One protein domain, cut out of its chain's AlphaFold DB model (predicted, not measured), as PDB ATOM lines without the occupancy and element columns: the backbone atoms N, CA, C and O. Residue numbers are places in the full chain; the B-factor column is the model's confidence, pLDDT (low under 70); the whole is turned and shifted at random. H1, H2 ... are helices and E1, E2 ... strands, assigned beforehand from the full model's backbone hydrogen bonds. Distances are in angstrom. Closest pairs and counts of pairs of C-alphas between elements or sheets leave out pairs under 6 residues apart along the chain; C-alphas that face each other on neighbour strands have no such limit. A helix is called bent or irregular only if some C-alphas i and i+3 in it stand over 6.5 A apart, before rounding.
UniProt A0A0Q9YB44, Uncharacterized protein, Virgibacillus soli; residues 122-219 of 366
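What this domain is: This is residues 122 to 219 of the 366 residues of an uncharacterized protein of Virgibacillus soli (UniProt A0A0Q9YB44). A small twisted sheet of four short strands, E1 to E4, has H1 and the long bent helix H2 along one side, with arm H2b next to H1. H3 packs at the sheet's E4 edge and stands about perpendicular to arm H2a. The printed part has 98 residues, with three named helices and four named strands in the order H1, E1, E2, H2, E3, E4, H3. The sheet is mixed, in the order E1, E2, E3, E4, and the class is mixed, helices and strands. The whole is compact, with a radius of gyration of the C-alphas of 12.7 A and spans of 34 by 24 by 23 A.

Where its parts are: H1, residues 124 to 132, begins at C-alpha 124, (-4.056, -47.365, 35.769), and is 12.6 A long. E1 is residues 135 to 138 and E2 residues 149 to 151. H2, residues 161 to 182, was assigned as one helix by its hydrogen bonds, but it is bent: C-alphas 169 and 172 are 7.1 A apart. Its arms are H2a, residues 161 to 169, 12.3 A, and H2b, residues 172 to 182, 15.2 A, at a steep tilt of 47 degrees. E3 is residues 190 to 193 and E4 residues 196 to 199. H3, residues 207 to 217, is 15.6 A long and ends at C-alpha 217, (-1.587, -26.970, 13.593).

How they stand to each other: In the sheet, E1 and E2 form an antiparallel hairpin, with N 149 and O 138 at 2.8 A. E2 and E3 are parallel, with N 150 and O 192 at 3.0 A. E3 and E4 form another antiparallel hairpin, with N 193 and O 196 at 2.8 A. E2, H2 and E3 make a strand-helix-strand unit, two parallel neighbour strands joined through a helix, with a right-handed crossover. H1 only grazes the sheet, with residues 126 to 130, and H2b only grazes it with residues 174 to 178. H1 and H2b touch at a shallow tilt of 30 degrees, opposite ways; their closest C-alphas, those of Leu 125 and Leu 173, are 7.0 A apart. H3 only grazes the sheet with residues 210 to 217; its closest C-alphas to E4 are those of Leu 214 and Leu 198, 6.2 A. H3 touches H2a, about perpendicular at 85 degrees, with the C-alphas of Pro 207 and Gln 165 closest at 5.0 A. H1 and H3 are apart. In H1, H2a, H2b and H3 every O i to N i+4 pair is within hydrogen-bond range.

The domain as a whole: The two C-alphas farthest apart, those of Asn 155 and Gly 185, are 35.6 A apart. The printed part has no cut and no long link. The mean pLDDT of the printed part is 94.4, and no printed residue is under 70.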
ATOM      1  N   ASN A 122      -7.183 -51.794  30.554       89.62
ATOM      2  CA  ASN A 122      -7.443 -51.857  31.999       89.62
ATOM      3  C   ASN A 122      -6.274 -51.323  32.848       89.62
ATOM      4  O   ASN A 122      -6.147 -51.670  34.023       89.62
ATOM      5  N   SER A 123      -5.375 -50.540  32.252       95.44
ATOM      6  CA  SER A 123      -4.238 -49.962  32.968       95.44
ATOM      7  C   SER A 123      -4.664 -48.790  33.852       95.44
ATOM      8  O   SER A 123      -5.613 -48.071  33.542       95.44
ATOM      9  N   GLU A 124      -3.905 -48.557  34.924       96.00
ATOM     10  CA  GLU A 124      -4.056 -47.365  35.769       96.00
ATOM     11  C   GLU A 124      -3.937 -46.079  34.937       96.00
ATOM     12  O   GLU A 124      -4.708 -45.155  35.126       96.00
ATOM     13  N   LEU A 125      -3.060 -46.059  33.928       95.44
ATOM     14  CA  LEU A 125      -2.854 -44.887  33.080       95.44
ATOM     15  C   LEU A 125      -4.088 -44.521  32.239       95.44
ATOM     16  O   LEU A 125      -4.451 -43.350  32.158       95.44
ATOM     17  N   PHE A 126      -4.759 -45.506  31.635       96.38
ATOM     18  CA  PHE A 126      -6.027 -45.252  30.937       96.38
ATOM     19  C   PHE A 126      -7.138 -44.892  31.918       96.38
ATOM     20  O   PHE A 126      -7.977 -44.056  31.591       96.38
ATOM     21  N   HIS A 127      -7.138 -45.478  33.118       96.31
ATOM     22  CA  HIS A 127      -8.088 -45.101  34.157       96.31
ATOM     23  C   HIS A 127      -7.912 -43.639  34.588       96.31
ATOM     24  O   HIS A 127      -8.902 -42.917  34.678       96.31
ATOM     25  N   ASP A 128      -6.676 -43.178  34.780       96.38
ATOM     26  CA  ASP A 128      -6.363 -41.789  35.124       96.38
ATOM     27  C   ASP A 128      -6.841 -40.834  34.019       96.38
ATOM     28  O   ASP A 128      -7.555 -39.871  34.293       96.38
ATOM     29  N   LEU A 129      -6.549 -41.139  32.751       96.19
ATOM     30  CA  LEU A 129      -7.046 -40.359  31.609       96.19
ATOM     31  C   LEU A 129      -8.586 -40.350  31.532       96.19
ATOM     32  O   LEU A 129      -9.197 -39.321  31.243       96.19
ATOM     33  N   GLN A 130      -9.243 -41.465  31.846       95.94
ATOM     34  CA  GLN A 130     -10.705 -41.517  31.935       95.94
ATOM     35  C   GLN A 130     -11.254 -40.675  33.095       95.94
ATOM     36  O   GLN A 130     -12.333 -40.098  32.960       95.94
ATOM     37  N   GLN A 131     -10.534 -40.559  34.217       94.50
ATOM     38  CA  GLN A 131     -10.921 -39.677  35.326       94.50
ATOM     39  C   GLN A 131     -10.846 -38.192  34.947       94.50
ATOM     40  O   GLN A 131     -11.659 -37.410  35.442       94.50
ATOM     41  N   PHE A 132      -9.945 -37.810  34.034       91.75
ATOM     42  CA  PHE A 132      -9.955 -36.479  33.409       91.75
ATOM     43  C   PHE A 132     -11.185 -36.251  32.515       91.75
ATOM     44  O   PHE A 132     -11.568 -35.108  32.280       91.75
ATOM     45  N   GLY A 133     -11.844 -37.322  32.063       93.19
ATOM     46  CA  GLY A 133     -13.063 -37.281  31.255       93.19
ATOM     47  C   GLY A 133     -12.886 -37.764  29.815       93.19
ATOM     48  O   GLY A 133     -13.874 -37.820  29.081       93.19
ATOM     49  N   PHE A 134     -11.671 -38.137  29.402       95.75
ATOM     50  CA  PHE A 134     -11.436 -38.685  28.066       95.75
ATOM     51  C   PHE A 134     -12.127 -40.040  27.889       95.75
ATOM     52  O   PHE A 134     -12.223 -40.847  28.817       95.75
ATOM     53  N   HIS A 135     -12.583 -40.318  26.671       94.50
ATOM     54  CA  HIS A 135     -13.142 -41.618  26.307       94.50
ATOM     55  C   HIS A 135     -12.575 -42.119  24.976       94.50
ATOM     56  O   HIS A 135     -11.799 -41.430  24.327       94.50
ATOM     57  N   GLU A 136     -12.923 -43.354  24.600       94.19
ATOM     58  CA  GLU A 136     -12.470 -43.988  23.346       94.19
ATOM     59  C   GLU A 136     -10.936 -44.054  23.180       94.19
ATOM     60  O   GLU A 136     -10.426 -43.991  22.070       94.19
ATOM     61  N   LEU A 137     -10.203 -44.229  24.288       96.50
ATOM     62  CA  LEU A 137      -8.744 -44.350  24.300       96.50
ATOM     63  C   LEU A 137      -8.297 -45.584  23.500       96.50
ATOM     64  O   LEU A 137      -8.655 -46.709  23.869       96.50
ATOM     65  N   SER A 138      -7.531 -45.391  22.423       95.62
ATOM     66  CA  SER A 138      -7.147 -46.479  21.509       95.62
ATOM     67  C   SER A 138      -5.896 -46.158  20.688       95.62
ATOM     68  O   SER A 138      -5.753 -45.039  20.214       95.62
ATOM     69  N   PHE A 139      -5.041 -47.149  20.428       95.19
ATOM     70  CA  PHE A 139      -3.882 -47.064  19.516       95.19
ATOM     71  C   PHE A 139      -4.238 -47.238  18.023       95.19
ATOM     72  O   PHE A 139      -3.382 -47.543  17.192       95.19
ATOM     73  N   GLY A 140      -5.521 -47.114  17.677       90.00
ATOM     74  CA  GLY A 140      -6.022 -47.440  16.342       90.00
ATOM     75  C   GLY A 140      -6.122 -48.947  16.091       90.00
ATOM     76  O   GLY A 140      -5.702 -49.778  16.904       90.00
ATOM     77  N   LYS A 141      -6.755 -49.294  14.976       86.12
ATOM     78  CA  LYS A 141      -6.912 -50.654  14.448       86.12
ATOM     79  C   LYS A 141      -6.393 -50.782  13.020       86.12
ATOM     80  O   LYS A 141      -6.130 -51.902  12.600       86.12
ATOM     81  N   GLU A 142      -6.271 -49.668  12.310       83.62
ATOM     82  CA  GLU A 142      -5.801 -49.582  10.928       83.62
ATOM     83  C   GLU A 142      -4.494 -48.777  10.862       83.62
ATOM     84  O   GLU A 142      -4.106 -48.121  11.830       83.62
ATOM     85  N   ALA A 143      -3.765 -48.855   9.747       75.88
ATOM     86  CA  ALA A 143      -2.484 -48.154   9.616       75.88
ATOM     87  C   ALA A 143      -2.648 -46.639   9.419       75.88
ATOM     88  O   ALA A 143      -1.777 -45.866   9.813       75.88
ATOM     89  N   ASP A 144      -3.763 -46.211   8.827       82.81
ATOM     90  CA  ASP A 144      -4.140 -44.805   8.680       82.81
ATOM     91  C   ASP A 144      -4.797 -44.222   9.940       82.81
ATOM     92  O   ASP A 144      -4.948 -43.001  10.037       82.81
ATOM     93  N   ASP A 145      -5.132 -45.060  10.928       88.81
ATOM     94  CA  ASP A 145      -5.571 -44.579  12.232       88.81
ATOM     95  C   ASP A 145      -4.426 -43.847  12.957       88.81
ATOM     96  O   ASP A 145      -3.264 -44.284  12.923       88.81
ATOM     97  N   PRO A 146      -4.747 -42.781  13.716       90.94
ATOM     98  CA  PRO A 146      -3.759 -42.076  14.524       90.94
ATOM     99  C   PRO A 146      -3.048 -43.021  15.503       90.94
ATOM    100  O   PRO A 146      -3.634 -43.999  15.977       90.94
ATOM    101  N   GLN A 147      -1.792 -42.701  15.839       91.94
ATOM    102  CA  GLN A 147      -0.959 -43.503  16.751       91.94
ATOM    103  C   GLN A 147      -1.664 -43.763  18.085       91.94
ATOM    104  O   GLN A 147      -1.668 -44.875  18.604       91.94
ATOM    105  N   PHE A 148      -2.303 -42.729  18.628       96.69
ATOM    106  CA  PHE A 148      -3.180 -42.840  19.778       96.69
ATOM    107  C   PHE A 148      -4.312 -41.826  19.655       96.69
ATOM    108  O   PHE A 148      -4.075 -40.641  19.424       96.69
ATOM    109  N   TYR A 149      -5.544 -42.291  19.808       97.25
ATOM    110  CA  TYR A 149      -6.745 -41.474  19.780       97.25
ATOM    111  C   TYR A 149      -7.342 -41.356  21.175       97.25
ATOM    112  O   TYR A 149      -7.474 -42.349  21.897       97.25
ATOM    113  N   ILE A 150      -7.762 -40.139  21.512       96.94
ATOM    114  CA  ILE A 150      -8.630 -39.861  22.651       96.94
ATOM    115  C   ILE A 150      -9.779 -38.964  22.198       96.94
ATOM    116  O   ILE A 150      -9.591 -37.991  21.467       96.94
ATOM    117  N   ALA A 151     -10.983 -39.260  22.664       96.50
ATOM    118  CA  ALA A 151     -12.140 -38.408  22.447       96.50
ATOM    119  C   ALA A 151     -12.384 -37.500  23.656       96.50
ATOM    120  O   ALA A 151     -12.190 -37.890  24.814       96.50
ATOM    121  N   LEU A 152     -12.837 -36.282  23.365       95.62
ATOM    122  CA  LEU A 152     -13.256 -35.313  24.373       95.62
ATOM    123  C   LEU A 152     -14.639 -35.671  24.931       95.62
ATOM    124  O   LEU A 152     -15.449 -36.250  24.208       95.62
ATOM    125  N   PRO A 153     -14.972 -35.255  26.170       93.31
ATOM    126  CA  PRO A 153     -16.338 -35.341  26.675       93.31
ATOM    127  C   PRO A 153     -17.354 -34.757  25.684       93.31
ATOM    128  O   PRO A 153     -17.152 -33.673  25.144       93.31
ATOM    129  N   LYS A 154     -18.497 -35.429  25.497       88.44
ATOM    130  CA  LYS A 154     -19.525 -35.063  24.494       88.44
ATOM    131  C   LYS A 154     -20.048 -33.620  24.560       88.44
ATOM    132  O   LYS A 154     -20.674 -33.164  23.611       88.44
ATOM    133  N   ASN A 155     -19.892 -32.947  25.694       89.25
ATOM    134  CA  ASN A 155     -20.357 -31.583  25.944       89.25
ATOM    135  C   ASN A 155     -19.234 -30.537  25.884       89.25
ATOM    136  O   ASN A 155     -19.448 -29.416  26.341       89.25
ATOM    137  N   ARG A 156     -18.050 -30.916  25.401       89.81
ATOM    138  CA  ARG A 156     -16.874 -30.061  25.304       89.81
ATOM    139  C   ARG A 156     -16.415 -29.957  23.864       89.81
ATOM    140  O   ARG A 156     -16.446 -30.938  23.123       89.81
ATOM    141  N   ASN A 157     -15.934 -28.782  23.499       90.31
ATOM    142  CA  ASN A 157     -15.253 -28.548  22.242       90.31
ATOM    143  C   ASN A 157     -13.768 -28.278  22.477       90.31
ATOM    144  O   ASN A 157     -13.345 -27.945  23.587       90.31
ATOM    145  N   MET A 158     -12.979 -28.413  21.409       90.69
ATOM    146  CA  MET A 158     -11.518 -28.308  21.465       90.69
ATOM    147  C   MET A 158     -11.036 -26.976  22.042       90.69
ATOM    148  O   MET A 158     -10.060 -26.921  22.780       90.69
ATOM    149  N   ALA A 159     -11.753 -25.913  21.709       90.88
ATOM    150  CA  ALA A 159     -11.356 -24.549  21.979       90.88
ATOM    151  C   ALA A 159     -12.061 -23.948  23.213       90.88
ATOM    152  O   ALA A 159     -12.015 -22.741  23.437       90.88
ATOM    153  N   ASP A 160     -12.715 -24.782  24.028       92.62
ATOM    154  CA  ASP A 160     -13.236 -24.358  25.325       92.62
ATOM    155  C   ASP A 160     -12.080 -24.248  26.336       92.62
ATOM    156  O   ASP A 160     -11.256 -25.159  26.455       92.62
ATOM    157  N   GLN A 161     -12.054 -23.185  27.145       93.25
ATOM    158  CA  GLN A 161     -11.007 -22.973  28.156       93.25
ATOM    159  C   GLN A 161     -10.854 -24.167  29.119       93.25
ATOM    160  O   GLN A 161      -9.740 -24.551  29.475       93.25
ATOM    161  N   GLU A 162     -11.964 -24.790  29.527       94.69
ATOM    162  CA  GLU A 162     -11.940 -25.975  30.394       94.69
ATOM    163  C   GLU A 162     -11.346 -27.210  29.702       94.69
ATOM    164  O   GLU A 162     -10.737 -28.053  30.365       94.69
ATOM    165  N   THR A 163     -11.529 -27.333  28.384       95.19
ATOM    166  CA  THR A 163     -10.928 -28.404  27.581       95.19
ATOM    167  C   THR A 163      -9.425 -28.215  27.495       95.19
ATOM    168  O   THR A 163      -8.683 -29.159  27.751       95.19
ATOM    169  N   LEU A 164      -8.973 -26.994  27.208       96.25
ATOM    170  CA  LEU A 164      -7.550 -26.670  27.140       96.25
ATOM    171  C   LEU A 164      -6.861 -26.851  28.496       96.25
ATOM    172  O   LEU A 164      -5.763 -27.398  28.553       96.25
ATOM    173  N   GLN A 165      -7.520 -26.470  29.597       97.06
ATOM    174  CA  GLN A 165      -7.029 -26.733  30.954       97.06
ATOM    175  C   GLN A 165      -6.888 -28.238  31.212       97.06
ATOM    176  O   GLN A 165      -5.841 -28.688  31.669       97.06
ATOM    177  N   MET A 166      -7.922 -29.019  30.887       96.38
ATOM    178  CA  MET A 166      -7.921 -30.476  31.044       96.38
ATOM    179  C   MET A 166      -6.817 -31.145  30.212       96.38
ATOM    180  O   MET A 166      -6.142 -32.040  30.709       96.38
ATOM    181  N   LEU A 167      -6.609 -30.706  28.965       97.00
ATOM    182  CA  LEU A 167      -5.536 -31.208  28.101       97.00
ATOM    183  C   LEU A 167      -4.155 -30.861  28.657       97.00
ATOM    184  O   LEU A 167      -3.290 -31.730  28.713       97.00
ATOM    185  N   PHE A 168      -3.969 -29.622  29.116       97.38
ATOM    186  CA  PHE A 168      -2.715 -29.164  29.709       97.38
ATOM    187  C   PHE A 168      -2.351 -29.956  30.971       97.38
ATOM    188  O   PHE A 168      -1.207 -30.371  31.140       97.38
ATOM    189  N   GLU A 169      -3.328 -30.229  31.836       96.88
ATOM    190  CA  GLU A 169      -3.132 -31.056  33.033       96.88
ATOM    191  C   GLU A 169      -2.870 -32.536  32.714       96.88
ATOM    192  O   GLU A 169      -2.234 -33.227  33.512       96.88
ATOM    193  N   ALA A 170      -3.325 -33.021  31.555       97.06
ATOM    194  CA  ALA A 170      -3.121 -34.395  31.107       97.06
ATOM    195  C   ALA A 170      -1.766 -34.631  30.412       97.06
ATOM    196  O   ALA A 170      -1.368 -35.792  30.283       97.06
ATOM    197  N   ILE A 171      -1.023 -33.580  30.027       96.94
ATOM    198  CA  ILE A 171       0.297 -33.698  29.369       96.94
ATOM    199  C   ILE A 171       1.243 -34.673  30.098       96.94
ATOM    200  O   ILE A 171       1.749 -35.584  29.441       96.94
ATOM    201  N   PRO A 172       1.420 -34.624  31.436       96.56
ATOM    202  CA  PRO A 172       2.308 -35.567  32.125       96.56
ATOM    203  C   PRO A 172       1.872 -37.037  32.011       96.56
ATOM    204  O   PRO A 172       2.702 -37.946  32.088       96.56
ATOM    205  N   LEU A 173       0.571 -37.304  31.846       96.94
ATOM    206  CA  LEU A 173       0.067 -38.660  31.609       96.94
ATOM    207  C   LEU A 173       0.361 -39.117  30.176       96.94
ATOM    208  O   LEU A 173       0.673 -40.290  29.974       96.94
ATOM    209  N   PHE A 174       0.315 -38.207  29.202       96.88
ATOM    210  CA  PHE A 174       0.700 -38.486  27.819       96.88
ATOM    211  C   PHE A 174       2.204 -38.742  27.679       96.88
ATOM    212  O   PHE A 174       2.586 -39.743  27.078       96.88
ATOM    213  N   GLU A 175       3.050 -37.938  28.325       96.81
ATOM    214  CA  GLU A 175       4.502 -38.178  28.409       96.81
ATOM    215  C   GLU A 175       4.802 -39.536  29.070       96.81
ATOM    216  O   GLU A 175       5.641 -40.314  28.610       96.81
ATOM    217  N   LYS A 176       4.070 -39.879  30.141       96.69
ATOM    218  CA  LYS A 176       4.178 -41.196  30.785       96.69
ATOM    219  C   LYS A 176       3.747 -42.321  29.842       96.69
ATOM    220  O   LYS A 176       4.404 -43.361  29.822       96.69
ATOM    221  N   LEU A 177       2.674 -42.138  29.068       96.56
ATOM    222  CA  LEU A 177       2.229 -43.112  28.068       96.56
ATOM    223  C   LEU A 177       3.318 -43.336  27.024       96.56
ATOM    224  O   LEU A 177       3.738 -44.478  26.847       96.56
ATOM    225  N   GLN A 178       3.818 -42.256  26.419       97.06
ATOM    226  CA  GLN A 178       4.914 -42.268  25.452       97.06
ATOM    227  C   GLN A 178       6.134 -43.025  25.996       97.06
ATOM    228  O   GLN A 178       6.636 -43.950  25.352       97.06
ATOM    229  N   ALA A 179       6.572 -42.714  27.218       96.56
ATOM    230  CA  ALA A 179       7.711 -43.385  27.841       96.56
ATOM    231  C   ALA A 179       7.473 -44.888  28.079       96.56
ATOM    232  O   ALA A 179       8.407 -45.687  27.973       96.56
ATOM    233  N   GLU A 180       6.251 -45.305  28.421       95.75
ATOM    234  CA  GLU A 180       5.932 -46.718  28.646       95.75
ATOM    235  C   GLU A 180       5.799 -47.511  27.337       95.75
ATOM    236  O   GLU A 180       6.299 -48.638  27.257       95.75
ATOM    237  N   VAL A 181       5.185 -46.938  26.297       95.56
ATOM    238  CA  VAL A 181       5.046 -47.608  24.991       95.56
ATOM    239  C   VAL A 181       6.373 -47.661  24.229       95.56
ATOM    240  O   VAL A 181       6.666 -48.672  23.586       95.56
ATOM    241  N   SER A 182       7.254 -46.673  24.422       94.88
ATOM    242  CA  SER A 182       8.614 -46.671  23.866       94.88
ATOM    243  C   SER A 182       9.453 -47.863  24.348       94.88
ATOM    244  O   SER A 182      10.175 -48.484  23.566       94.88
ATOM    245  N   LYS A 183       9.278 -48.312  25.603       94.12
ATOM    246  CA  LYS A 183       9.932 -49.539  26.120       94.12
ATOM    247  C   LYS A 183       9.527 -50.805  25.358       94.12
ATOM    248  O   LYS A 183      10.215 -51.820  25.459       94.12
ATOM    249  N   LYS A 184       8.405 -50.765  24.636       90.44
ATOM    250  CA  LYS A 184       7.879 -51.847  23.794       90.44
ATOM    251  C   LYS A 184       8.208 -51.646  22.310       90.44
ATOM    252  O   LYS A 184       7.677 -52.377  21.479       90.44
ATOM    253  N   GLY A 185       9.066 -50.678  21.984       91.50
ATOM    254  CA  GLY A 185       9.439 -50.351  20.611       91.50
ATOM    255  C   GLY A 185       8.320 -49.679  19.816       91.50
ATOM    256  O   GLY A 185       8.305 -49.821  18.600       91.50
ATOM    257  N   TYR A 186       7.369 -49.018  20.485       92.62
ATOM    258  CA  TYR A 186       6.328 -48.224  19.833       92.62
ATOM    259  C   TYR A 186       6.624 -46.737  20.016       92.62
ATOM    260  O   TYR A 186       6.848 -46.281  21.139       92.62
ATOM    261  N   GLU A 187       6.644 -45.998  18.917       90.94
ATOM    262  CA  GLU A 187       6.889 -44.560  18.907       90.94
ATOM    263  C   GLU A 187       5.555 -43.817  18.951       90.94
ATOM    264  O   GLU A 187       4.659 -44.080  18.151       90.94
ATOM    265  N   LEU A 188       5.415 -42.928  19.933       94.06
ATOM    266  CA  LEU A 188       4.226 -42.109  20.127       94.06
ATOM    267  C   LEU A 188       4.676 -40.652  20.217       94.06
ATOM    268  O   LEU A 188       5.114 -40.206  21.273       94.06
ATOM    269  N   GLU A 189       4.621 -39.930  19.107       92.38
ATOM    270  CA  GLU A 189       5.016 -38.514  19.053       92.38
ATOM    271  C   GLU A 189       3.806 -37.598  19.266       92.38
ATOM    272  O   GLU A 189       3.903 -36.534  19.887       92.38
ATOM    273  N   GLU A 190       2.648 -38.036  18.763       94.62
ATOM    274  CA  GLU A 190       1.432 -37.238  18.697       94.62
ATOM    275  C   GLU A 190       0.211 -38.034  19.165       94.62
ATOM    276  O   GLU A 190       0.106 -39.251  18.992       94.62
ATOM    277  N   ILE A 191      -0.739 -37.320  19.763       95.88
ATOM    278  CA  ILE A 191      -2.032 -37.857  20.181       95.88
ATOM    279  C   ILE A 191      -3.116 -37.130  19.407       95.88
ATOM    280  O   ILE A 191      -3.194 -35.905  19.430       95.88
ATOM    281  N   SER A 192      -4.002 -37.893  18.781       96.94
ATOM    282  CA  SER A 192      -5.170 -37.345  18.114       96.94
ATOM    283  C   SER A 192      -6.295 -37.142  19.125       96.94
ATOM    284  O   SER A 192      -6.973 -38.079  19.550       96.94
ATOM    285  N   VAL A 193      -6.491 -35.893  19.534       96.56
ATOM    286  CA  VAL A 193      -7.549 -35.466  20.448       96.56
ATOM    287  C   VAL A 193      -8.754 -35.050  19.618       96.56
ATOM    288  O   VAL A 193      -8.735 -34.002  18.982       96.56
ATOM    289  N   GLN A 194      -9.820 -35.853  19.579       93.44
ATOM    290  CA  GLN A 194     -11.005 -35.568  18.748       93.44
ATOM    291  C   GLN A 194     -10.636 -35.266  17.268       93.44
ATOM    292  O   GLN A 194     -11.276 -34.459  16.584       93.44
ATOM    293  N   GLY A 195      -9.569 -35.897  16.768       92.38
ATOM    294  CA  GLY A 195      -9.036 -35.668  15.424       92.38
ATOM    295  C   GLY A 195      -8.154 -34.423  15.267       92.38
ATOM    296  O   GLY A 195      -7.923 -34.034  14.127       92.38
ATOM    297  N   ALA A 196      -7.755 -33.754  16.352       95.12
ATOM    298  CA  ALA A 196      -6.740 -32.702  16.361       95.12
ATOM    299  C   ALA A 196      -5.425 -33.264  16.911       95.12
ATOM    300  O   ALA A 196      -5.415 -33.855  17.990       95.12
ATOM    301  N   ASP A 197      -4.327 -33.058  16.196       95.75
ATOM    302  CA  ASP A 197      -3.047 -33.670  16.538       95.75
ATOM    303  C   ASP A 197      -2.290 -32.810  17.557       95.75
ATOM    304  O   ASP A 197      -1.896 -31.671  17.276       95.75
ATOM    305  N   LEU A 198      -2.129 -33.360  18.763       96.62
ATOM    306  CA  LEU A 198      -1.410 -32.786  19.897       96.62
ATOM    307  C   LEU A 198      -0.014 -33.409  19.986       96.62
ATOM    308  O   LEU A 198       0.116 -34.613  20.192       96.62
ATOM    309  N   VAL A 199       1.026 -32.581  19.901       96.12
ATOM    310  CA  VAL A 199       2.421 -33.021  20.070       96.12
ATOM    311  C   VAL A 199       2.719 -33.203  21.553       96.12
ATOM    312  O   VAL A 199       2.513 -32.267  22.328       96.12
ATOM    313  N   ILE A 200       3.217 -34.373  21.953       93.88
ATOM    314  CA  ILE A 200       3.487 -34.681  23.368       93.88
ATOM    315  C   ILE A 200       4.708 -33.901  23.872       93.88
ATOM    316  O   ILE A 200       4.621 -33.223  24.888       93.88
ATOM    317  N   ASP A 201       5.814 -33.930  23.124       91.81
ATOM    318  CA  ASP A 201       7.109 -33.349  23.528       91.81
ATOM    319  C   ASP A 201       7.224 -31.826  23.318       91.81
ATOM    320  O   ASP A 201       8.300 -31.233  23.465       91.81
ATOM    321  N   ALA A 202       6.132 -31.165  22.936       93.62
ATOM    322  CA  ALA A 202       6.122 -29.719  22.778       93.62
ATOM    323  C   ALA A 202       6.139 -29.016  24.145       93.62
ATOM    324  O   ALA A 202       5.544 -29.457  25.127       93.62
ATOM    325  N   HIS A 203       6.826 -27.875  24.214       93.50
ATOM    326  CA  HIS A 203       6.903 -27.100  25.445       93.50
ATOM    327  C   HIS A 203       5.689 -26.177  25.583       93.50
ATOM    328  O   HIS A 203       5.692 -25.063  25.058       93.50
ATOM    329  N   TYR A 204       4.679 -26.638  26.320       96.56
ATOM    330  CA  TYR A 204       3.503 -25.844  26.668       96.56
ATOM    331  C   TYR A 204       3.713 -25.101  27.991       96.56
ATOM    332  O   TYR A 204       3.985 -25.703  29.032       96.56
ATOM    333  N   GLN A 205       3.556 -23.780  27.979       96.94
ATOM    334  CA  GLN A 205       3.753 -22.926  29.156       96.94
ATOM    335  C   GLN A 205       2.471 -22.713  29.967       96.94
ATOM    336  O   GLN A 205       2.523 -22.374  31.150       96.94
ATOM    337  N   SER A 206       1.315 -22.860  29.324       97.94
ATOM    338  CA  SER A 206      -0.006 -22.665  29.920       97.94
ATOM    339  C   SER A 206      -1.091 -23.331  29.059       97.94
ATOM    340  O   SER A 206      -0.824 -23.646  27.898       97.94
ATOM    341  N   PRO A 207      -2.329 -23.479  29.561       97.75
ATOM    342  CA  PRO A 207      -3.465 -23.926  28.751       97.75
ATOM    343  C   PRO A 207      -3.715 -23.063  27.508       97.75
ATOM    344  O   PRO A 207      -4.034 -23.593  26.449       97.75
ATOM    345  N   GLN A 208      -3.541 -21.741  27.623       97.38
ATOM    346  CA  GLN A 208      -3.694 -20.815  26.497       97.38
ATOM    347  C   GLN A 208      -2.638 -21.081  25.423       97.38
ATOM    348  O   GLN A 208      -2.950 -21.149  24.241       97.38
ATOM    349  N   ASP A 209      -1.386 -21.252  25.849       97.88
ATOM    350  CA  ASP A 209      -0.265 -21.551  24.959       97.88
ATOM    351  C   ASP A 209      -0.451 -22.911  24.264       97.88
ATOM    352  O   ASP A 209      -0.270 -23.007  23.052       97.88
ATOM    353  N   LEU A 210      -0.933 -23.927  24.990       97.62
ATOM    354  CA  LEU A 210      -1.355 -25.198  24.398       97.62
ATOM    355  C   LEU A 210      -2.450 -24.994  23.351       97.62
ATOM    356  O   LEU A 210      -2.319 -25.501  22.241       97.62
ATOM    357  N   GLY A 211      -3.503 -24.238  23.672       97.38
ATOM    358  CA  GLY A 211      -4.585 -23.948  22.733       97.38
ATOM    359  C   GLY A 211      -4.091 -23.268  21.463       97.38
ATOM    360  O   GLY A 211      -4.442 -23.693  20.367       97.38
ATOM    361  N   ASN A 212      -3.220 -22.271  21.600       97.44
ATOM    362  CA  ASN A 212      -2.627 -21.543  20.483       97.44
ATOM    363  C   ASN A 212      -1.796 -22.462  19.576       97.44
ATOM    364  O   ASN A 212      -2.002 -22.486  18.364       97.44
ATOM    365  N   GLN A 213      -0.899 -23.264  20.158       97.25
ATOM    366  CA  GLN A 213      -0.069 -24.207  19.403       97.25
ATOM    367  C   GLN A 213      -0.910 -25.307  18.736       97.25
ATOM    368  O   GLN A 213      -0.668 -25.664  17.580       97.25
ATOM    369  N   LEU A 214      -1.928 -25.817  19.437       96.69
ATOM    370  CA  LEU A 214      -2.836 -26.834  18.913       96.69
ATOM    371  C   LEU A 214      -3.679 -26.282  17.753       96.69
ATOM    372  O   LEU A 214      -3.805 -26.946  16.724       96.69
ATOM    373  N   ALA A 215      -4.201 -25.060  17.879       96.94
ATOM    374  CA  ALA A 215      -5.011 -24.406  16.854       96.94
ATOM    375  C   ALA A 215      -4.210 -24.047  15.599       96.94
ATOM    376  O   ALA A 215      -4.696 -24.266  14.489       96.94
ATOM    377  N   ALA A 216      -2.968 -23.581  15.760       96.38
ATOM    378  CA  ALA A 216      -2.068 -23.279  14.647       96.38
ATOM    379  C   ALA A 216      -1.823 -24.502  13.742       96.38
ATOM    380  O   ALA A 216      -1.738 -24.371  12.523       96.38
ATOM    381  N   ARG A 217      -1.753 -25.704  14.330       95.19
ATOM    382  CA  ARG A 217      -1.587 -26.970  13.593       95.19
ATOM    383  C   ARG A 217      -2.903 -27.539  13.065       95.19
ATOM    384  O   ARG A 217      -2.912 -28.214  12.042       95.19
ATOM    385  N   ASN A 218      -4.012 -27.258  13.746       96.06
ATOM    386  CA  ASN A 218      -5.308 -27.896  13.514       96.06
ATOM    387  C   ASN A 218      -6.405 -26.880  13.169       96.06
ATOM    388  O   ASN A 218      -7.517 -26.971  13.687       96.06
ATOM    389  N   ILE A 219      -6.115 -25.924  12.283       95.12
ATOM    390  CA  ILE A 219      -6.993 -24.784  11.955       95.12
ATOM    391  C   ILE A 219      -8.457 -25.212  11.754       95.12
ATOM    392  O   ILE A 219      -9.362 -24.682  12.398       95.12
TER     393      ILE A 219